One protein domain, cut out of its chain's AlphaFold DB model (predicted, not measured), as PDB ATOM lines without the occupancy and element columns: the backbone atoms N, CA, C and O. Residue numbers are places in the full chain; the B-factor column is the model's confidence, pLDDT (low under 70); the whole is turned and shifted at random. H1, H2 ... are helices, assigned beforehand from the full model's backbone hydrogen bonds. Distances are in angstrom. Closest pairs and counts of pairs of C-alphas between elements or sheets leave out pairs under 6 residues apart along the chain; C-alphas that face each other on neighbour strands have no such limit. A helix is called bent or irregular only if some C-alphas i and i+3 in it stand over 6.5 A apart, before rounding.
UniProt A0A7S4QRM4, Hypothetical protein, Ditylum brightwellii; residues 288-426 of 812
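AT A GLANCE: This is residues 288 to 426 of the 812 residues of the protein "Hypothetical protein" of Ditylum brightwellii (UniProt A0A7S4QRM4). This is a compact, rounded cluster of mostly short helices packed crosswise: H5 lies near the middle, the two longest helices, H3 and H7, both kinked, pack on opposite sides of it, and H1 and H6 pack on it too. H2 sits between H3 and H6, H4 and H8 lie farthest from the middle, and the links of residues 331 to 338 and 400 to 419 reach opposite ends of the longest axis. The printed part has 139 residues with eight named helices, H1 to H8 in chain order, and no named strand; the class is all helix. The radius of gyration of the C-alphas is 14.0 A, and the spans are 40 by 33 by 32 A.

HOW THE PARTS SIT: Begin at H1, residues 297 to 304. It touches residues 315 to 323 of H3, residues 313 to 330, opposite ways at a shallow tilt of 34 degrees, only just short of steep; the closest C-alphas, of Lys 304 and Cys 319, are 5.0 A apart. H2, residues 307 to 310, touches H3 only at the corner, and touches H6, residues 367 to 377, with the C-alphas of Thr 307 and Ala 370 closest at 5.8 A. H3 and H4, residues 339 to 347, form a helical hairpin, closest at C-alphas 329 and 346, 5.6 A. H5, residues 350 to 357, touches residues 388 to 395 of H7, residues 383 to 399, at a steep tilt of 68 degrees, only just short of about perpendicular; C-alphas 350 and 391 are closest at 4.5 A. H6 and H7 form a helical hairpin, closest at C-alphas 377 and 389, 5.0 A. H8, residues 420 to 425, touches H6 at a shallow tilt of 22 degrees, with C-alphas 375 and 421 closest at 5.2 A. Every O i to N i+4 pair is within hydrogen-bond range in H1 and H6, but 9 of 14 in H3, 3 of 5 in H4, 9 of 13 in H7, 0 of 4 in H5 and 0 of 2 in H8, where O i to N i+3 gives 4 of 5 in H5 and 3 of 3 in H8; H2 is too short for an i+4 pair.

IN THESE COORDINATES: Find C-alpha 297 at (-51.340, -39.420, -4.569), where H1 begins. H3 runs 20.5 A with a kink of 78 degrees near residue 324, H6 15.7 A, and H7 22.5 A with a kink of 65 degrees near residue 393. H3, H4 and H7 are irregular: C-alphas 325 and 328 are 7.9 A apart, 341 and 344 9.0 A, 395 and 398 7.6 A. H8 ends at C-alpha 425, (-37.006, -56.286, -11.758).

THE WHOLE: The two C-alphas farthest apart, of Asp 334 and Ser 403, are 41.9 A apart. The printed part has no cut, and H7 to H8 is the long link, 20 residues. Confidence is under 70 at residues 288 to 295, 341 to 342, 361 and 403 to 404.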
ATOM      1  N   SER A 288     -52.528 -48.819  -2.003       50.53
ATOM      2  CA  SER A 288     -52.339 -48.188  -3.311       50.53
ATOM      3  C   SER A 288     -53.180 -48.816  -4.429       50.53
ATOM      4  O   SER A 288     -52.994 -48.477  -5.596       50.53
ATOM      5  N   THR A 289     -54.150 -49.681  -4.108       44.09
ATOM      6  CA  THR A 289     -55.044 -50.242  -5.128       44.09
ATOM      7  C   THR A 289     -56.038 -49.181  -5.624       44.09
ATOM      8  O   THR A 289     -56.775 -48.618  -4.808       44.09
ATOM      9  N   PRO A 290     -56.154 -48.938  -6.944       42.47
ATOM     10  CA  PRO A 290     -57.066 -47.934  -7.514       42.47
ATOM     11  C   PRO A 290     -58.545 -48.118  -7.125       42.47
ATOM     12  O   PRO A 290     -59.316 -47.157  -7.153       42.47
ATOM     13  N   LYS A 291     -58.942 -49.341  -6.733       40.00
ATOM     14  CA  LYS A 291     -60.309 -49.693  -6.313       40.00
ATOM     15  C   LYS A 291     -60.692 -49.164  -4.924       40.00
ATOM     16  O   LYS A 291     -61.865 -48.854  -4.730       40.00
ATOM     17  N   SER A 292     -59.756 -49.045  -3.974       39.12
ATOM     18  CA  SER A 292     -60.084 -48.646  -2.591       39.12
ATOM     19  C   SER A 292     -60.135 -47.127  -2.411       39.12
ATOM     20  O   SER A 292     -61.005 -46.643  -1.692       39.12
ATOM     21  N   HIS A 293     -59.308 -46.360  -3.134       41.41
ATOM     22  CA  HIS A 293     -59.420 -44.900  -3.211       41.41
ATOM     23  C   HIS A 293     -58.788 -44.339  -4.506       41.41
ATOM     24  O   HIS A 293     -57.567 -44.194  -4.558       41.41
ATOM     25  N   PRO A 294     -59.573 -43.876  -5.506       50.38
ATOM     26  CA  PRO A 294     -59.061 -43.223  -6.730       50.38
ATOM     27  C   PRO A 294     -58.376 -41.859  -6.486       50.38
ATOM     28  O   PRO A 294     -58.160 -41.079  -7.409       50.38
ATOM     29  N   ALA A 295     -58.084 -41.538  -5.227       55.91
ATOM     30  CA  ALA A 295     -57.610 -40.247  -4.763       55.91
ATOM     31  C   ALA A 295     -56.232 -40.306  -4.086       55.91
ATOM     32  O   ALA A 295     -55.701 -39.242  -3.762       55.91
ATOM     33  N   SER A 296     -55.640 -41.494  -3.881       71.06
ATOM     34  CA  SER A 296     -54.274 -41.568  -3.350       71.06
ATOM     35  C   SER A 296     -53.303 -40.891  -4.319       71.06
ATOM     36  O   SER A 296     -53.445 -40.991  -5.542       71.06
ATOM     37  N   VAL A 297     -52.325 -40.167  -3.773       81.50
ATOM     38  CA  VAL A 297     -51.340 -39.420  -4.569       81.50
ATOM     39  C   VAL A 297     -50.624 -40.363  -5.533       81.50
ATOM     40  O   VAL A 297     -50.562 -40.068  -6.721       81.50
ATOM     41  N   LYS A 298     -50.213 -41.546  -5.057       83.81
ATOM     42  CA  LYS A 298     -49.588 -42.579  -5.890       83.81
ATOM     43  C   LYS A 298     -50.464 -43.004  -7.068       83.81
ATOM     44  O   LYS A 298     -49.997 -42.982  -8.198       83.81
ATOM     45  N   SER A 299     -51.744 -43.320  -6.845       80.94
ATOM     46  CA  SER A 299     -52.643 -43.719  -7.939       80.94
ATOM     47  C   SER A 299     -52.837 -42.593  -8.960       80.94
ATOM     48  O   SER A 299     -52.823 -42.843 -10.167       80.94
ATOM     49  N   GLN A 300     -52.961 -41.341  -8.502       86.69
ATOM     50  CA  GLN A 300     -53.064 -40.188  -9.398       86.69
ATOM     51  C   GLN A 300     -51.784 -39.961 -10.205       86.69
ATOM     52  O   GLN A 300     -51.874 -39.657 -11.396       86.69
ATOM     53  N   VAL A 301     -50.615 -40.102  -9.574       90.06
ATOM     54  CA  VAL A 301     -49.316 -39.993 -10.241       90.06
ATOM     55  C   VAL A 301     -49.160 -41.130 -11.249       90.06
ATOM     56  O   VAL A 301     -48.972 -40.844 -12.424       90.06
ATOM     57  N   ASP A 302     -49.359 -42.389 -10.863       86.19
ATOM     58  CA  ASP A 302     -49.241 -43.553 -11.758       86.19
ATOM     59  C   ASP A 302     -50.204 -43.458 -12.962       86.19
ATOM     60  O   ASP A 302     -49.850 -43.767 -14.104       86.19
ATOM     61  N   THR A 303     -51.423 -42.958 -12.741       87.88
ATOM     62  CA  THR A 303     -52.422 -42.772 -13.808       87.88
ATOM     63  C   THR A 303     -52.061 -41.627 -14.756       87.88
ATOM     64  O   THR A 303     -52.304 -41.723 -15.960       87.88
ATOM     65  N   LYS A 304     -51.487 -40.529 -14.248       92.88
ATOM     66  CA  LYS A 304     -51.114 -39.363 -15.070       92.88
ATOM     67  C   LYS A 304     -49.725 -39.491 -15.697       92.88
ATOM     68  O   LYS A 304     -49.481 -38.850 -16.713       92.88
ATOM     69  N   CYS A 305     -48.851 -40.313 -15.123       93.00
ATOM     70  CA  CYS A 305     -47.443 -40.462 -15.492       93.00
ATOM     71  C   CYS A 305     -47.094 -41.838 -16.072       93.00
ATOM     72  O   CYS A 305     -45.923 -42.196 -16.152       93.00
ATOM     73  N   ASN A 306     -48.075 -42.623 -16.519       88.56
ATOM     74  CA  ASN A 306     -47.774 -43.791 -17.346       88.56
ATOM     75  C   ASN A 306     -47.476 -43.390 -18.797       88.56
ATOM     76  O   ASN A 306     -47.872 -42.326 -19.280       88.56
ATOM     77  N   THR A 307     -46.832 -44.295 -19.529       85.62
ATOM     78  CA  THR A 307     -46.411 -44.041 -20.913       85.62
ATOM     79  C   THR A 307     -47.531 -43.623 -21.853       85.62
ATOM     80  O   THR A 307     -47.271 -42.849 -22.766       85.62
ATOM     81  N   ASN A 308     -48.772 -44.077 -21.665       85.62
ATOM     82  CA  ASN A 308     -49.857 -43.706 -22.577       85.62
ATOM     83  C   ASN A 308     -50.375 -42.292 -22.329       85.62
ATOM     84  O   ASN A 308     -50.693 -41.597 -23.294       85.62
ATOM     85  N   ALA A 309     -50.397 -41.841 -21.074       88.25
ATOM     86  CA  ALA A 309     -50.693 -40.449 -20.759       88.25
ATOM     87  C   ALA A 309     -49.632 -39.514 -21.370       88.25
ATOM     88  O   ALA A 309     -49.966 -38.499 -21.986       88.25
ATOM     89  N   LEU A 310     -48.359 -39.904 -21.295       88.31
ATOM     90  CA  LEU A 310     -47.223 -39.086 -21.729       88.31
ATOM     91  C   LEU A 310     -47.089 -38.927 -23.251       88.31
ATOM     92  O   LEU A 310     -46.390 -38.022 -23.692       88.31
ATOM     93  N   ILE A 311     -47.789 -39.734 -24.058       85.62
ATOM     94  CA  ILE A 311     -47.783 -39.618 -25.532       85.62
ATOM     95  C   ILE A 311     -48.445 -38.319 -26.028       85.62
ATOM     96  O   ILE A 311     -48.279 -37.915 -27.176       85.62
ATOM     97  N   SER A 312     -49.234 -37.651 -25.186       87.75
ATOM     98  CA  SER A 312     -49.846 -36.364 -25.528       87.75
ATOM     99  C   SER A 312     -49.213 -35.226 -24.737       87.75
ATOM    100  O   SER A 312     -48.981 -35.377 -23.540       87.75
ATOM    101  N   ASP A 313     -49.037 -34.057 -25.361       85.69
ATOM    102  CA  ASP A 313     -48.559 -32.843 -24.676       85.69
ATOM    103  C   ASP A 313     -49.398 -32.516 -23.429       85.69
ATOM    104  O   ASP A 313     -48.873 -32.128 -22.384       85.69
ATOM    105  N   ASP A 314     -50.718 -32.714 -23.520       89.19
ATOM    106  CA  ASP A 314     -51.656 -32.496 -22.417       89.19
ATOM    107  C   ASP A 314     -51.449 -33.498 -21.273       89.19
ATOM    108  O   ASP A 314     -51.609 -33.130 -20.109       89.19
ATOM    109  N   GLY A 315     -51.106 -34.752 -21.571       88.81
ATOM    110  CA  GLY A 315     -50.838 -35.763 -20.550       88.81
ATOM    111  C   GLY A 315     -49.440 -35.636 -19.943       88.81
ATOM    112  O   GLY A 315     -49.315 -35.702 -18.724       88.81
ATOM    113  N   ALA A 316     -48.417 -35.294 -20.734       89.19
ATOM    114  CA  ALA A 316     -47.097 -34.908 -20.222       89.19
ATOM    115  C   ALA A 316     -47.180 -33.689 -19.293       89.19
ATOM    116  O   ALA A 316     -46.573 -33.662 -18.221       89.19
ATOM    117  N   LYS A 317     -48.006 -32.700 -19.653       90.69
ATOM    118  CA  LYS A 317     -48.305 -31.566 -18.778       90.69
ATOM    119  C   LYS A 317     -49.028 -31.991 -17.499       90.69
ATOM    120  O   LYS A 317     -48.637 -31.546 -16.430       90.69
ATOM    121  N   GLN A 318     -50.041 -32.854 -17.581       92.06
ATOM    122  CA  GLN A 318     -50.736 -33.360 -16.390       92.06
ATOM    123  C   GLN A 318     -49.817 -34.161 -15.463       92.06
ATOM    124  O   GLN A 318     -49.964 -34.051 -14.246       92.06
ATOM    125  N   CYS A 319     -48.876 -34.928 -16.022       94.00
ATOM    126  CA  CYS A 319     -47.839 -35.594 -15.246       94.00
ATOM    127  C   CYS A 319     -46.941 -34.566 -14.538       94.00
ATOM    128  O   CYS A 319     -46.805 -34.610 -13.322       94.00
ATOM    129  N   ARG A 320     -46.415 -33.559 -15.251       92.06
ATOM    130  CA  ARG A 320     -45.629 -32.474 -14.629       92.06
ATOM    131  C   ARG A 320     -46.392 -31.744 -13.525       92.06
ATOM    132  O   ARG A 320     -45.839 -31.540 -12.450       92.06
ATOM    133  N   ASP A 321     -47.655 -31.403 -13.768       90.62
ATOM    134  CA  ASP A 321     -48.503 -30.696 -12.805       90.62
ATOM    135  C   ASP A 321     -48.721 -31.536 -11.528       90.62
ATOM    136  O   ASP A 321     -48.698 -30.989 -10.428       90.62
ATOM    137  N   VAL A 322     -48.900 -32.864 -11.640       91.31
ATOM    138  CA  VAL A 322     -49.026 -33.735 -10.452       91.31
ATOM    139  C   VAL A 322     -47.677 -33.998  -9.778       91.31
ATOM    140  O   VAL A 322     -47.641 -34.170  -8.567       91.31
ATOM    141  N   CYS A 323     -46.572 -33.981 -10.525       93.75
ATOM    142  CA  CYS A 323     -45.223 -34.215 -10.009       93.75
ATOM    143  C   CYS A 323     -44.562 -32.970  -9.397       93.75
ATOM    144  O   CYS A 323     -43.614 -33.120  -8.623       93.75
ATOM    145  N   GLU A 324     -45.056 -31.757  -9.678       91.88
ATOM    146  CA  GLU A 324     -44.510 -30.481  -9.180       91.88
ATOM    147  C   GLU A 324     -44.233 -30.472  -7.657       91.88
ATOM    148  O   GLU A 324     -43.132 -30.072  -7.263       91.88
ATOM    149  N   PRO A 325     -45.127 -30.980  -6.778       87.06
ATOM    150  CA  PRO A 325     -44.883 -31.021  -5.330       87.06
ATOM    151  C   PRO A 325     -43.698 -31.907  -4.912       87.06
ATOM    152  O   PRO A 325     -43.185 -31.785  -3.797       87.06
ATOM    153  N   SER A 326     -43.270 -32.810  -5.795       89.00
ATOM    154  CA  SER A 326     -42.217 -33.802  -5.575       89.00
ATOM    155  C   SER A 326     -40.957 -33.548  -6.400       89.00
ATOM    156  O   SER A 326     -40.051 -34.370  -6.376       89.00
ATOM    157  N   ALA A 327     -40.841 -32.401  -7.078       88.06
ATOM    158  CA  ALA A 327     -39.689 -32.098  -7.933       88.06
ATOM    159  C   ALA A 327     -38.330 -32.224  -7.205       88.06
ATOM    160  O   ALA A 327     -37.318 -32.541  -7.817       88.06
ATOM    161  N   CYS A 328     -38.294 -32.041  -5.879       87.12
ATOM    162  CA  CYS A 328     -37.085 -32.251  -5.071       87.12
ATOM    163  C   CYS A 328     -36.655 -33.723  -4.910       87.12
ATOM    164  O   CYS A 328     -35.573 -33.974  -4.378       87.12
ATOM    165  N   CYS A 329     -37.506 -34.683  -5.279       87.38
ATOM    166  CA  CYS A 329     -37.218 -36.117  -5.230       87.38
ATOM    167  C   CYS A 329     -36.427 -36.586  -6.460       87.38
ATOM    168  O   CYS A 329     -35.692 -37.561  -6.342       87.38
ATOM    169  N   PHE A 330     -36.556 -35.878  -7.589       83.00
ATOM    170  CA  PHE A 330     -36.001 -36.265  -8.898       83.00
ATOM    171  C   PHE A 330     -35.049 -35.218  -9.491       83.00
ATOM    172  O   PHE A 330     -34.416 -35.461 -10.504       83.00
ATOM    173  N   GLY A 331     -34.936 -34.035  -8.877       75.38
ATOM    174  CA  GLY A 331     -34.081 -32.975  -9.403       75.38
ATOM    175  C   GLY A 331     -32.596 -33.351  -9.437       75.38
ATOM    176  O   GLY A 331     -32.084 -33.975  -8.506       75.38
ATOM    177  N   ASP A 332     -31.914 -32.885 -10.485       76.06
ATOM    178  CA  ASP A 332     -30.456 -32.928 -10.634       76.06
ATOM    179  C   ASP A 332     -29.719 -32.303  -9.433       76.06
ATOM    180  O   ASP A 332     -30.305 -31.577  -8.624       76.06
ATOM    181  N   ASP A 333     -28.393 -32.485  -9.383       71.50
ATOM    182  CA  ASP A 333     -27.459 -31.974  -8.357       71.50
ATOM    183  C   ASP A 333     -27.641 -30.484  -7.957       71.50
ATOM    184  O   ASP A 333     -27.156 -30.051  -6.905       71.50
ATOM    185  N   ASP A 334     -28.328 -29.683  -8.776       77.75
ATOM    186  CA  ASP A 334     -28.618 -28.267  -8.537       77.75
ATOM    187  C   ASP A 334     -29.859 -28.011  -7.646       77.75
ATOM    188  O   ASP A 334     -30.005 -26.910  -7.096       77.75
ATOM    189  N   VAL A 335     -30.739 -29.002  -7.449       76.75
ATOM    190  CA  VAL A 335     -31.881 -28.935  -6.523       76.75
ATOM    191  C   VAL A 335     -31.552 -29.759  -5.271       76.75
ATOM    192  O   VAL A 335     -31.237 -30.938  -5.376       76.75
ATOM    193  N   PRO A 336     -31.624 -29.190  -4.050       78.31
ATOM    194  CA  PRO A 336     -31.374 -29.961  -2.835       78.31
ATOM    195  C   PRO A 336     -32.314 -31.172  -2.733       78.31
ATOM    196  O   PRO A 336     -33.515 -31.001  -2.506       78.31
ATOM    197  N   SER A 337     -31.752 -32.376  -2.868       79.25
ATOM    198  CA  SER A 337     -32.496 -33.633  -2.762       79.25
ATOM    199  C   SER A 337     -33.251 -33.710  -1.435       79.25
ATOM    200  O   SER A 337     -32.681 -33.518  -0.354       79.25
ATOM    201  N   CYS A 338     -34.550 -34.003  -1.507       81.25
ATOM    202  CA  CYS A 338     -35.388 -34.212  -0.326       81.25
ATOM    203  C   CYS A 338     -35.531 -35.691   0.071       81.25
ATOM    204  O   CYS A 338     -36.202 -35.983   1.066       81.25
ATOM    205  N   VAL A 339     -34.843 -36.604  -0.632       77.06
ATOM    206  CA  VAL A 339     -34.894 -38.061  -0.411       77.06
ATOM    207  C   VAL A 339     -34.537 -38.420   1.037       77.06
ATOM    208  O   VAL A 339     -35.245 -39.187   1.683       77.06
ATOM    209  N   GLY A 340     -33.520 -37.776   1.620       71.75
ATOM    210  CA  GLY A 340     -33.057 -38.081   2.982       71.75
ATOM    211  C   GLY A 340     -34.006 -37.690   4.128       71.75
ATOM    212  O   GLY A 340     -33.805 -38.138   5.252       71.75
ATOM    213  N   GLN A 341     -35.022 -36.852   3.886       63.44
ATOM    214  CA  GLN A 341     -35.993 -36.433   4.917       63.44
ATOM    215  C   GLN A 341     -37.415 -36.924   4.635       63.44
ATOM    216  O   GLN A 341     -38.321 -36.683   5.433       63.44
ATOM    217  N   SER A 342     -37.658 -37.511   3.464       69.81
ATOM    218  CA  SER A 342     -39.013 -37.720   2.950       69.81
ATOM    219  C   SER A 342     -39.103 -38.929   2.010       69.81
ATOM    220  O   SER A 342     -39.870 -38.879   1.057       69.81
ATOM    221  N   GLY A 343     -38.346 -40.002   2.271       76.31
ATOM    222  CA  GLY A 343     -38.333 -41.218   1.442       76.31
ATOM    223  C   GLY A 343     -39.736 -41.751   1.114       76.31
ATOM    224  O   GLY A 343     -40.075 -41.886  -0.058       76.31
ATOM    225  N   ASP A 344     -40.594 -41.911   2.126       75.50
ATOM    226  CA  ASP A 344     -41.973 -42.397   1.940       75.50
ATOM    227  C   ASP A 344     -42.824 -41.456   1.071       75.50
ATOM    228  O   ASP A 344     -43.656 -41.900   0.286       75.50
ATOM    229  N   TRP A 345     -42.607 -40.140   1.174       80.50
ATOM    230  CA  TRP A 345     -43.278 -39.166   0.310       80.50
ATOM    231  C   TRP A 345     -42.797 -39.313  -1.132       80.50
ATOM    232  O   TRP A 345     -43.623 -39.443  -2.024       80.50
ATOM    233  N   CYS A 346     -41.480 -39.369  -1.362       86.19
ATOM    234  CA  CYS A 346     -40.918 -39.525  -2.705       86.19
ATOM    235  C   CYS A 346     -41.353 -40.831  -3.385       86.19
ATOM    236  O   CYS A 346     -41.573 -40.835  -4.592       86.19
ATOM    237  N   SER A 347     -41.555 -41.911  -2.621       83.69
ATOM    238  CA  SER A 347     -42.018 -43.197  -3.163       83.69
ATOM    239  C   SER A 347     -43.398 -43.120  -3.834       83.69
ATOM    240  O   SER A 347     -43.647 -43.804  -4.822       83.69
ATOM    241  N   GLN A 348     -44.283 -42.228  -3.370       83.56
ATOM    242  CA  GLN A 348     -45.599 -42.026  -3.991       83.56
ATOM    243  C   GLN A 348     -45.524 -41.295  -5.329       83.56
ATOM    244  O   GLN A 348     -46.485 -41.317  -6.090       83.56
ATOM    245  N   PHE A 349     -44.396 -40.653  -5.614       90.62
ATOM    246  CA  PHE A 349     -44.155 -39.956  -6.865       90.62
ATOM    247  C   PHE A 349     -43.184 -40.713  -7.763       90.62
ATOM    248  O   PHE A 349     -42.728 -40.151  -8.745       90.62
ATOM    249  N   ALA A 350     -42.853 -41.969  -7.456       87.00
ATOM    250  CA  ALA A 350     -41.865 -42.752  -8.192       87.00
ATOM    251  C   ALA A 350     -42.061 -42.693  -9.723       87.00
ATOM    252  O   ALA A 350     -41.110 -42.422 -10.454       87.00
ATOM    253  N   ALA A 351     -43.302 -42.802 -10.209       89.44
ATOM    254  CA  ALA A 351     -43.591 -42.724 -11.641       89.44
ATOM    255  C   ALA A 351     -43.261 -41.361 -12.289       89.44
ATOM    256  O   ALA A 351     -43.158 -41.286 -13.509       89.44
ATOM    257  N   CYS A 352     -43.031 -40.298 -11.513       93.25
ATOM    258  CA  CYS A 352     -42.531 -39.012 -12.007       93.25
ATOM    259  C   CYS A 352     -41.107 -39.086 -12.568       93.25
ATOM    260  O   CYS A 352     -40.755 -38.221 -13.364       93.25
ATOM    261  N   GLY A 353     -40.308 -40.104 -12.216       87.44
ATOM    262  CA  GLY A 353     -38.942 -40.273 -12.734       87.44
ATOM    263  C   GLY A 353     -38.870 -40.439 -14.258       87.44
ATOM    264  O   GLY A 353     -37.825 -40.232 -14.864       87.44
ATOM    265  N   ILE A 354     -39.993 -40.748 -14.913       88.44
ATOM    266  CA  ILE A 354     -40.081 -40.761 -16.377       88.44
ATOM    267  C   ILE A 354     -39.936 -39.363 -16.999       88.44
ATOM    268  O   ILE A 354     -39.554 -39.258 -18.161       88.44
ATOM    269  N   LEU A 355     -40.226 -38.293 -16.247       89.94
ATOM    270  CA  LEU A 355     -40.100 -36.915 -16.727       89.94
ATOM    271  C   LEU A 355     -38.643 -36.518 -16.985       89.94
ATOM    272  O   LEU A 355     -38.419 -35.654 -17.826       89.94
ATOM    273  N   ASP A 356     -37.673 -37.178 -16.347       87.25
ATOM    274  CA  ASP A 356     -36.239 -36.931 -16.571       87.25
ATOM    275  C   ASP A 356     -35.789 -37.350 -17.983       87.25
ATOM    276  O   ASP A 356     -34.753 -36.906 -18.477       87.25
ATOM    277  N   HIS A 357     -36.590 -38.186 -18.652       83.44
ATOM    278  CA  HIS A 357     -36.342 -38.685 -20.006       83.44
ATOM    279  C   HIS A 357     -37.190 -37.981 -21.075       83.44
ATOM    280  O   HIS A 357     -37.178 -38.387 -22.237       83.44
ATOM    281  N   ILE A 358     -37.948 -36.943 -20.701       84.38
ATOM    282  CA  ILE A 358     -38.822 -36.188 -21.607       84.38
ATOM    283  C   ILE A 358     -38.338 -34.740 -21.657       84.38
ATOM    284  O   ILE A 358     -38.238 -34.074 -20.630       84.38
ATOM    285  N   ASP A 359     -38.082 -34.223 -22.860       80.19
ATOM    286  CA  ASP A 359     -37.695 -32.822 -23.038       80.19
ATOM    287  C   ASP A 359     -38.775 -31.866 -22.475       80.19
ATOM    288  O   ASP A 359     -39.980 -32.087 -22.606       80.19
ATOM    289  N   ASP A 360     -38.334 -30.752 -21.877       70.88
ATOM    290  CA  ASP A 360     -39.115 -29.832 -21.026       70.88
ATOM    291  C   ASP A 360     -40.482 -29.345 -21.561       70.88
ATOM    292  O   ASP A 360     -41.272 -28.777 -20.802       70.88
ATOM    293  N   ASN A 361     -40.784 -29.487 -22.856       66.88
ATOM    294  CA  ASN A 361     -41.977 -28.888 -23.467       66.88
ATOM    295  C   ASN A 361     -42.814 -29.806 -24.356       66.88
ATOM    296  O   ASN A 361     -43.972 -29.457 -24.594       66.88
ATOM    297  N   ASP A 362     -42.293 -30.952 -24.776       72.12
ATOM    298  CA  ASP A 362     -42.984 -31.826 -25.721       72.12
ATOM    299  C   ASP A 362     -43.338 -33.135 -24.996       72.12
ATOM    300  O   ASP A 362     -42.634 -33.557 -24.075       72.12
ATOM    301  N   GLY A 363     -44.505 -33.716 -25.288       78.69
ATOM    302  CA  GLY A 363     -44.796 -35.078 -24.839       78.69
ATOM    303  C   GLY A 363     -43.846 -36.087 -25.490       78.69
ATOM    304  O   GLY A 363     -42.923 -35.739 -26.219       78.69
ATOM    305  N   ILE A 364     -44.090 -37.369 -25.256       82.88
ATOM    306  CA  ILE A 364     -43.405 -38.419 -26.002       82.88
ATOM    307  C   ILE A 364     -44.058 -38.504 -27.392       82.88
ATOM    308  O   ILE A 364     -45.237 -38.850 -27.491       82.88
ATOM    309  N   ASP A 365     -43.325 -38.234 -28.475       81.12
ATOM    310  CA  ASP A 365     -43.912 -38.112 -29.822       81.12
ATOM    311  C   ASP A 365     -44.465 -39.452 -30.342       81.12
ATOM    312  O   ASP A 365     -45.272 -39.500 -31.284       81.12
ATOM    313  N   SER A 366     -44.036 -40.578 -29.759       84.31
ATOM    314  CA  SER A 366     -44.503 -41.901 -30.163       84.31
ATOM    315  C   SER A 366     -44.383 -42.988 -29.092       84.31
ATOM    316  O   SER A 366     -43.542 -42.957 -28.203       84.31
ATOM    317  N   HIS A 367     -45.162 -44.059 -29.269       82.81
ATOM    318  CA  HIS A 367     -45.022 -45.304 -28.503       82.81
ATOM    319  C   HIS A 367     -43.586 -45.870 -28.499       82.81
ATOM    320  O   HIS A 367     -43.175 -46.484 -27.520       82.81
ATOM    321  N   ALA A 368     -42.829 -45.675 -29.585       85.25
ATOM    322  CA  ALA A 368     -41.457 -46.166 -29.685       85.25
ATOM    323  C   ALA A 368     -40.509 -45.385 -28.766       85.25
ATOM    324  O   ALA A 368     -39.644 -45.980 -28.137       85.25
ATOM    325  N   GLU A 369     -40.694 -44.072 -28.651       85.25
ATOM    326  CA  GLU A 369     -39.916 -43.240 -27.729       85.25
ATOM    327  C   GLU A 369     -40.268 -43.538 -26.270       85.25
ATOM    328  O   GLU A 369     -39.375 -43.586 -25.433       85.25
ATOM    329  N   ALA A 370     -41.533 -43.855 -25.975       82.88
ATOM    330  CA  ALA A 370     -41.947 -44.255 -24.629       82.88
ATOM    331  C   ALA A 370     -41.249 -45.544 -24.180       82.88
ATOM    332  O   ALA A 370     -40.785 -45.646 -23.047       82.88
ATOM    333  N   GLN A 371     -41.141 -46.514 -25.090       88.44
ATOM    334  CA  GLN A 371     -40.400 -47.747 -24.847       88.44
ATOM    335  C   GLN A 371     -38.897 -47.482 -24.677       88.44
ATOM    336  O   GLN A 371     -38.269 -48.099 -23.821       88.44
ATOM    337  N   VAL A 372     -38.316 -46.559 -25.455       89.44
ATOM    338  CA  VAL A 372     -36.902 -46.172 -25.313       89.44
ATOM    339  C   VAL A 372     -36.643 -45.515 -23.958       89.44
ATOM    340  O   VAL A 372     -35.680 -45.900 -23.310       89.44
ATOM    341  N   ALA A 373     -37.513 -44.619 -23.487       87.00
ATOM    342  CA  ALA A 373     -37.364 -43.980 -22.177       87.00
ATOM    343  C   ALA A 373     -37.358 -45.003 -21.025       87.00
ATOM    344  O   ALA A 373     -36.513 -44.938 -20.134       87.00
ATOM    345  N   ILE A 374     -38.248 -46.005 -21.069       90.25
ATOM    346  CA  ILE A 374     -38.251 -47.093 -20.076       90.25
ATOM    347  C   ILE A 374     -36.997 -47.963 -20.217       90.25
ATOM    348  O   ILE A 374     -36.366 -48.314 -19.222       90.25
ATOM    349  N   GLN A 375     -36.608 -48.295 -21.450       92.50
ATOM    350  CA  GLN A 375     -35.404 -49.077 -21.704       92.50
ATOM    351  C   GLN A 375     -34.157 -48.369 -21.163       92.50
ATOM    352  O   GLN A 375     -33.347 -49.013 -20.509       92.50
ATOM    353  N   GLU A 376     -34.004 -47.068 -21.401       89.94
ATOM    354  CA  GLU A 376     -32.874 -46.272 -20.916       89.94
ATOM    355  C   GLU A 376     -32.852 -46.191 -19.386       89.94
ATOM    356  O   GLU A 376     -31.785 -46.364 -18.796       89.94
ATOM    357  N   ALA A 377     -34.015 -46.043 -18.740       88.31
ATOM    358  CA  ALA A 377     -34.127 -46.092 -17.282       88.31
ATOM    359  C   ALA A 377     -33.697 -47.446 -16.689       88.31
ATOM    360  O   ALA A 377     -33.146 -47.484 -15.593       88.31
ATOM    361  N   CYS A 378     -33.911 -48.546 -17.418       93.00
ATOM    362  CA  CYS A 378     -33.628 -49.913 -16.968       93.00
ATOM    363  C   CYS A 378     -32.317 -50.515 -17.497       93.00
ATOM    364  O   CYS A 378     -32.021 -51.678 -17.225       93.00
ATOM    365  N   VAL A 379     -31.515 -49.756 -18.251       93.25
ATOM    366  CA  VAL A 379     -30.197 -50.212 -18.731       93.25
ATOM    367  C   VAL A 379     -29.134 -50.148 -17.631       93.25
ATOM    368  O   VAL A 379     -28.199 -50.951 -17.654       93.25
ATOM    369  N   ASP A 380     -29.248 -49.217 -16.680       86.94
ATOM    370  CA  ASP A 380     -28.321 -49.139 -15.552       86.94
ATOM    371  C   ASP A 380     -28.696 -50.155 -14.465       86.94
ATOM    372  O   ASP A 380     -29.705 -50.023 -13.780       86.94
ATOM    373  N   THR A 381     -27.855 -51.175 -14.300       88.81
ATOM    374  CA  THR A 381     -28.017 -52.227 -13.286       88.81
ATOM    375  C   THR A 381     -27.318 -51.902 -11.963       88.81
ATOM    376  O   THR A 381     -27.220 -52.762 -11.085       88.81
ATOM    377  N   SER A 382     -26.801 -50.679 -11.802       87.94
ATOM    378  CA  SER A 382     -26.341 -50.185 -10.504       87.94
ATOM    379  C   SER A 382     -27.507 -50.108  -9.499       87.94
ATOM    380  O   SER A 382     -28.664 -50.058  -9.913       87.94
ATOM    381  N   PRO A 383     -27.253 -50.074  -8.177       79.25
ATOM    382  CA  PRO A 383     -28.324 -49.919  -7.190       79.25
ATOM    383  C   PRO A 383     -29.206 -48.683  -7.430       79.25
ATOM    384  O   PRO A 383     -30.425 -48.775  -7.314       79.25
ATOM    385  N   ASP A 384     -28.609 -47.555  -7.824       75.94
ATOM    386  CA  ASP A 384     -29.345 -46.326  -8.142       75.94
ATOM    387  C   ASP A 384     -30.130 -46.473  -9.459       75.94
ATOM    388  O   ASP A 384     -31.286 -46.057  -9.544       75.94
ATOM    389  N   GLY A 385     -29.539 -47.137 -10.458       83.00
ATOM    390  CA  GLY A 385     -30.188 -47.464 -11.728       83.00
ATOM    391  C   GLY A 385     -31.382 -48.408 -11.575       83.00
ATOM    392  O   GLY A 385     -32.428 -48.179 -12.176       83.00
ATOM    393  N   LEU A 386     -31.291 -49.411 -10.698       84.56
ATOM    394  CA  LEU A 386     -32.402 -50.317 -10.386       84.56
ATOM    395  C   LEU A 386     -33.536 -49.607  -9.642       84.56
ATOM    396  O   LEU A 386     -34.699 -49.888  -9.917       84.56
ATOM    397  N   ILE A 387     -33.224 -48.662  -8.748       79.00
ATOM    398  CA  ILE A 387     -34.241 -47.805  -8.119       79.00
ATOM    399  C   ILE A 387     -34.926 -46.943  -9.185       79.00
ATOM    400  O   ILE A 387     -36.153 -46.851  -9.201       79.00
ATOM    401  N   HIS A 388     -34.160 -46.355 -10.107       81.38
ATOM    402  CA  HIS A 388     -34.715 -45.559 -11.205       81.38
ATOM    403  C   HIS A 388     -35.608 -46.391 -12.130       81.38
ATOM    404  O   HIS A 388     -36.739 -46.001 -12.419       81.38
ATOM    405  N   CYS A 389     -35.145 -47.580 -12.515       89.88
ATOM    406  CA  CYS A 389     -35.926 -48.553 -13.267       89.88
ATOM    407  C   CYS A 389     -37.212 -48.914 -12.514       89.88
ATOM    408  O   CYS A 389     -38.300 -48.772 -13.061       89.88
ATOM    409  N   SER A 390     -37.118 -49.279 -11.231       87.44
ATOM    410  CA  SER A 390     -38.279 -49.592 -10.388       87.44
ATOM    411  C   SER A 390     -39.294 -48.460 -10.346       87.44
ATOM    412  O   SER A 390     -40.497 -48.710 -10.402       87.44
ATOM    413  N   ASN A 391     -38.824 -47.218 -10.283       80.81
ATOM    414  CA  ASN A 391     -39.680 -46.045 -10.239       80.81
ATOM    415  C   ASN A 391     -40.446 -45.839 -11.551       80.81
ATOM    416  O   ASN A 391     -41.665 -45.660 -11.536       80.81
ATOM    417  N   VAL A 392     -39.753 -45.935 -12.688       87.44
ATOM    418  CA  VAL A 392     -40.360 -45.828 -14.025       87.44
ATOM    419  C   VAL A 392     -41.313 -46.999 -14.304       87.44
ATOM    420  O   VAL A 392     -42.340 -46.824 -14.960       87.44
ATOM    421  N   CYS A 393     -41.007 -48.181 -13.772       92.06
ATOM    422  CA  CYS A 393     -41.774 -49.408 -13.956       92.06
ATOM    423  C   CYS A 393     -42.967 -49.564 -13.005       92.06
ATOM    424  O   CYS A 393     -43.811 -50.430 -13.241       92.06
ATOM    425  N   ALA A 394     -43.076 -48.736 -11.960       86.12
ATOM    426  CA  ALA A 394     -44.115 -48.854 -10.937       86.12
ATOM    427  C   ALA A 394     -45.559 -48.882 -11.491       86.12
ATOM    428  O   ALA A 394     -46.335 -49.724 -11.034       86.12
ATOM    429  N   PRO A 395     -45.942 -48.069 -12.503       84.69
ATOM    430  CA  PRO A 395     -47.289 -48.127 -13.082       84.69
ATOM    431  C   PRO A 395     -47.603 -49.437 -13.815       84.69
ATOM    432  O   PRO A 395     -48.763 -49.703 -14.111       84.69
ATOM    433  N   ALA A 396     -46.580 -50.229 -14.149       89.94
ATOM    434  CA  ALA A 396     -46.689 -51.447 -14.943       89.94
ATOM    435  C   ALA A 396     -46.339 -52.717 -14.171       89.94
ATOM    436  O   ALA A 396     -46.124 -53.753 -14.789       89.94
ATOM    437  N   HIS A 397     -46.334 -52.674 -12.838       86.56
ATOM    438  CA  HIS A 397     -46.179 -53.880 -12.020       86.56
ATOM    439  C   HIS A 397     -47.208 -54.961 -12.401       86.56
ATOM    440  O   HIS A 397     -46.873 -56.133 -12.527       86.56
ATOM    441  N   CYS A 398     -48.441 -54.544 -12.712       88.06
ATOM    442  CA  CYS A 398     -49.512 -55.412 -13.204       88.06
ATOM    443  C   CYS A 398     -49.195 -56.149 -14.517       88.06
ATOM    444  O   CYS A 398     -49.892 -57.089 -14.868       88.06
ATOM    445  N   CYS A 399     -48.184 -55.718 -15.276       91.88
ATOM    446  CA  CYS A 399     -47.773 -56.385 -16.510       91.88
ATOM    447  C   CYS A 399     -46.876 -57.604 -16.264       91.88
ATOM    448  O   CYS A 399     -46.646 -58.368 -17.197       91.88
ATOM    449  N   PHE A 400     -46.340 -57.745 -15.049       89.62
ATOM    450  CA  PHE A 400     -45.389 -58.793 -14.664       89.62
ATOM    451  C   PHE A 400     -45.925 -59.699 -13.555       89.62
ATOM    452  O   PHE A 400     -45.333 -60.736 -13.274       89.62
ATOM    453  N   ASP A 401     -47.036 -59.310 -12.937       83.12
ATOM    454  CA  ASP A 401     -47.763 -60.119 -11.974       83.12
ATOM    455  C   ASP A 401     -48.771 -60.999 -12.731       83.12
ATOM    456  O   ASP A 401     -49.650 -60.487 -13.422       83.12
ATOM    457  N   ASN A 402     -48.632 -62.325 -12.637       71.31
ATOM    458  CA  ASN A 402     -49.497 -63.285 -13.339       71.31
ATOM    459  C   ASN A 402     -50.953 -63.276 -12.828       71.31
ATOM    460  O   ASN A 402     -51.784 -64.010 -13.362       71.31
ATOM    461  N   SER A 403     -51.262 -62.499 -11.786       55.94
ATOM    462  CA  SER A 403     -52.518 -62.603 -11.043       55.94
ATOM    463  C   SER A 403     -53.687 -61.765 -11.583       55.94
ATOM    464  O   SER A 403     -54.828 -62.143 -11.331       55.94
ATOM    465  N   GLU A 404     -53.477 -60.698 -12.369       57.31
ATOM    466  CA  GLU A 404     -54.572 -59.913 -12.977       57.31
ATOM    467  C   GLU A 404     -54.133 -59.171 -14.253       57.31
ATOM    468  O   GLU A 404     -53.023 -58.657 -14.361       57.31
ATOM    469  N   ASN A 405     -55.047 -59.002 -15.215       72.12
ATOM    470  CA  ASN A 405     -54.812 -58.098 -16.341       72.12
ATOM    471  C   ASN A 405     -54.800 -56.650 -15.819       72.12
ATOM    472  O   ASN A 405     -55.723 -56.251 -15.111       72.12
ATOM    473  N   CYS A 406     -53.864 -55.796 -16.255       79.25
ATOM    474  CA  CYS A 406     -53.838 -54.360 -15.896       79.25
ATOM    475  C   CYS A 406     -55.178 -53.618 -16.098       79.25
ATOM    476  O   CYS A 406     -55.443 -52.594 -15.466       79.25
ATOM    477  N   PHE A 407     -56.043 -54.147 -16.967       77.31
ATOM    478  CA  PHE A 407     -57.407 -53.676 -17.169       77.31
ATOM    479  C   PHE A 407     -58.248 -53.694 -15.879       77.31
ATOM    480  O   PHE A 407     -58.934 -52.712 -15.589       77.31
ATOM    481  N   ASP A 408     -58.161 -54.758 -15.079       75.31
ATOM    482  CA  ASP A 408     -58.996 -54.951 -13.887       75.31
ATOM    483  C   ASP A 408     -58.588 -54.032 -12.731       75.31
ATOM    484  O   ASP A 408     -59.413 -53.702 -11.876       75.31
ATOM    485  N   MET A 409     -57.357 -53.518 -12.761       71.75
ATOM    486  CA  MET A 409     -56.873 -52.469 -11.863       71.75
ATOM    487  C   MET A 409     -57.207 -51.045 -12.335       71.75
ATOM    488  O   MET A 409     -56.816 -50.079 -11.688       71.75
ATOM    489  N   GLY A 410     -57.955 -50.880 -13.432       75.19
ATOM    490  CA  GLY A 410     -58.307 -49.562 -13.970       75.19
ATOM    491  C   GLY A 410     -57.200 -48.908 -14.800       75.19
ATOM    492  O   GLY A 410     -57.288 -47.720 -15.101       75.19
ATOM    493  N   PHE A 411     -56.182 -49.676 -15.201       77.56
ATOM    494  CA  PHE A 411     -55.127 -49.254 -16.122       77.56
ATOM    495  C   PHE A 411     -55.410 -49.757 -17.548       77.56
ATOM    496  O   PHE A 411     -54.534 -50.290 -18.227       77.56
ATOM    497  N   ASP A 412     -56.639 -49.570 -18.031       77.12
ATOM    498  CA  ASP A 412     -57.103 -49.999 -19.362       77.12
ATOM    499  C   ASP A 412     -56.313 -49.365 -20.517       77.12
ATOM    500  O   ASP A 412     -56.250 -49.905 -21.624       77.12
ATOM    501  N   GLN A 413     -55.691 -48.218 -20.254       78.38
ATOM    502  CA  GLN A 413     -54.853 -47.525 -21.221       78.38
ATOM    503  C   GLN A 413     -53.407 -47.997 -21.207       78.38
ATOM    504  O   GLN A 413     -52.711 -47.691 -22.169       78.38
ATOM    505  N   LEU A 414     -52.941 -48.717 -20.180       83.69
ATOM    506  CA  LEU A 414     -51.552 -49.150 -20.060       83.69
ATOM    507  C   LEU A 414     -51.204 -50.186 -21.138       83.69
ATOM    508  O   LEU A 414     -51.940 -51.134 -21.393       83.69
ATOM    509  N   ARG A 415     -50.051 -50.006 -21.787       87.75
ATOM    510  CA  ARG A 415     -49.543 -50.934 -22.800       87.75
ATOM    511  C   ARG A 415     -48.321 -51.640 -22.249       87.75
ATOM    512  O   ARG A 415     -47.234 -51.070 -22.278       87.75
ATOM    513  N   CYS A 416     -48.504 -52.877 -21.801       91.00
ATOM    514  CA  CYS A 416     -47.436 -53.663 -21.186       91.00
ATOM    515  C   CYS A 416     -46.190 -53.806 -22.062       91.00
ATOM    516  O   CYS A 416     -45.086 -53.737 -21.544       91.00
ATOM    517  N   SER A 417     -46.346 -53.832 -23.390       90.75
ATOM    518  CA  SER A 417     -45.216 -53.885 -24.329       90.75
ATOM    519  C   SER A 417     -44.262 -52.683 -24.263       90.75
ATOM    520  O   SER A 417     -43.159 -52.744 -24.791       90.75
ATOM    521  N   HIS A 418     -44.673 -51.540 -23.696       91.62
ATOM    522  CA  HIS A 418     -43.729 -50.436 -23.475       91.62
ATOM    523  C   HIS A 418     -42.772 -50.732 -22.319       91.62
ATOM    524  O   HIS A 418     -41.683 -50.172 -22.276       91.62
ATOM    525  N   TYR A 419     -43.193 -51.593 -21.394       93.12
ATOM    526  CA  TYR A 419     -42.519 -51.857 -20.138       93.12
ATOM    527  C   TYR A 419     -41.669 -53.124 -20.174       93.12
ATOM    528  O   TYR A 419     -41.108 -53.453 -19.146       93.12
ATOM    529  N   ASP A 420     -41.495 -53.803 -21.313       92.12
ATOM    530  CA  ASP A 420     -40.723 -55.059 -21.413       92.12
ATOM    531  C   ASP A 420     -39.345 -55.001 -20.711       92.12
ATOM    532  O   ASP A 420     -38.910 -55.979 -20.106       92.12
ATOM    533  N   ALA A 421     -38.674 -53.840 -20.722       93.31
ATOM    534  CA  ALA A 421     -37.393 -53.635 -20.038       93.31
ATOM    535  C   ALA A 421     -37.473 -53.773 -18.503       93.31
ATOM    536  O   ALA A 421     -36.490 -54.148 -17.868       93.31
ATOM    537  N   CYS A 422     -38.645 -53.525 -17.915       94.94
ATOM    538  CA  CYS A 422     -38.936 -53.702 -16.495       94.94
ATOM    539  C   CYS A 422     -38.878 -55.159 -16.045       94.94
ATOM    540  O   CYS A 422     -38.774 -55.406 -14.848       94.94
ATOM    541  N   GLY A 423     -38.894 -56.123 -16.976       92.06
ATOM    542  CA  GLY A 423     -38.759 -57.543 -16.656       92.06
ATOM    543  C   GLY A 423     -37.495 -57.859 -15.847       92.06
ATOM    544  O   GLY A 423     -37.493 -58.820 -15.085       92.06
ATOM    545  N   ILE A 424     -36.455 -57.020 -15.923       91.62
ATOM    546  CA  ILE A 424     -35.249 -57.149 -15.090       91.62
ATOM    547  C   ILE A 424     -35.531 -57.074 -13.579       91.62
ATOM    548  O   ILE A 424     -34.771 -57.629 -12.795       91.62
ATOM    549  N   LEU A 425     -36.616 -56.413 -13.165       89.75
ATOM    550  CA  LEU A 425     -37.006 -56.286 -11.758       89.75
ATOM    551  C   LEU A 425     -37.774 -57.510 -11.242       89.75
ATOM    552  O   LEU A 425     -37.823 -57.729 -10.036       89.75
ATOM    553  N   TYR A 426     -38.376 -58.288 -12.148       86.19
ATOM    554  CA  TYR A 426     -39.335 -59.348 -11.814       86.19
ATOM    555  C   TYR A 426     -38.838 -60.751 -12.179       86.19
ATOM    556  O   TYR A 426     -39.311 -61.742 -11.629       86.19
TER     557      TYR A 426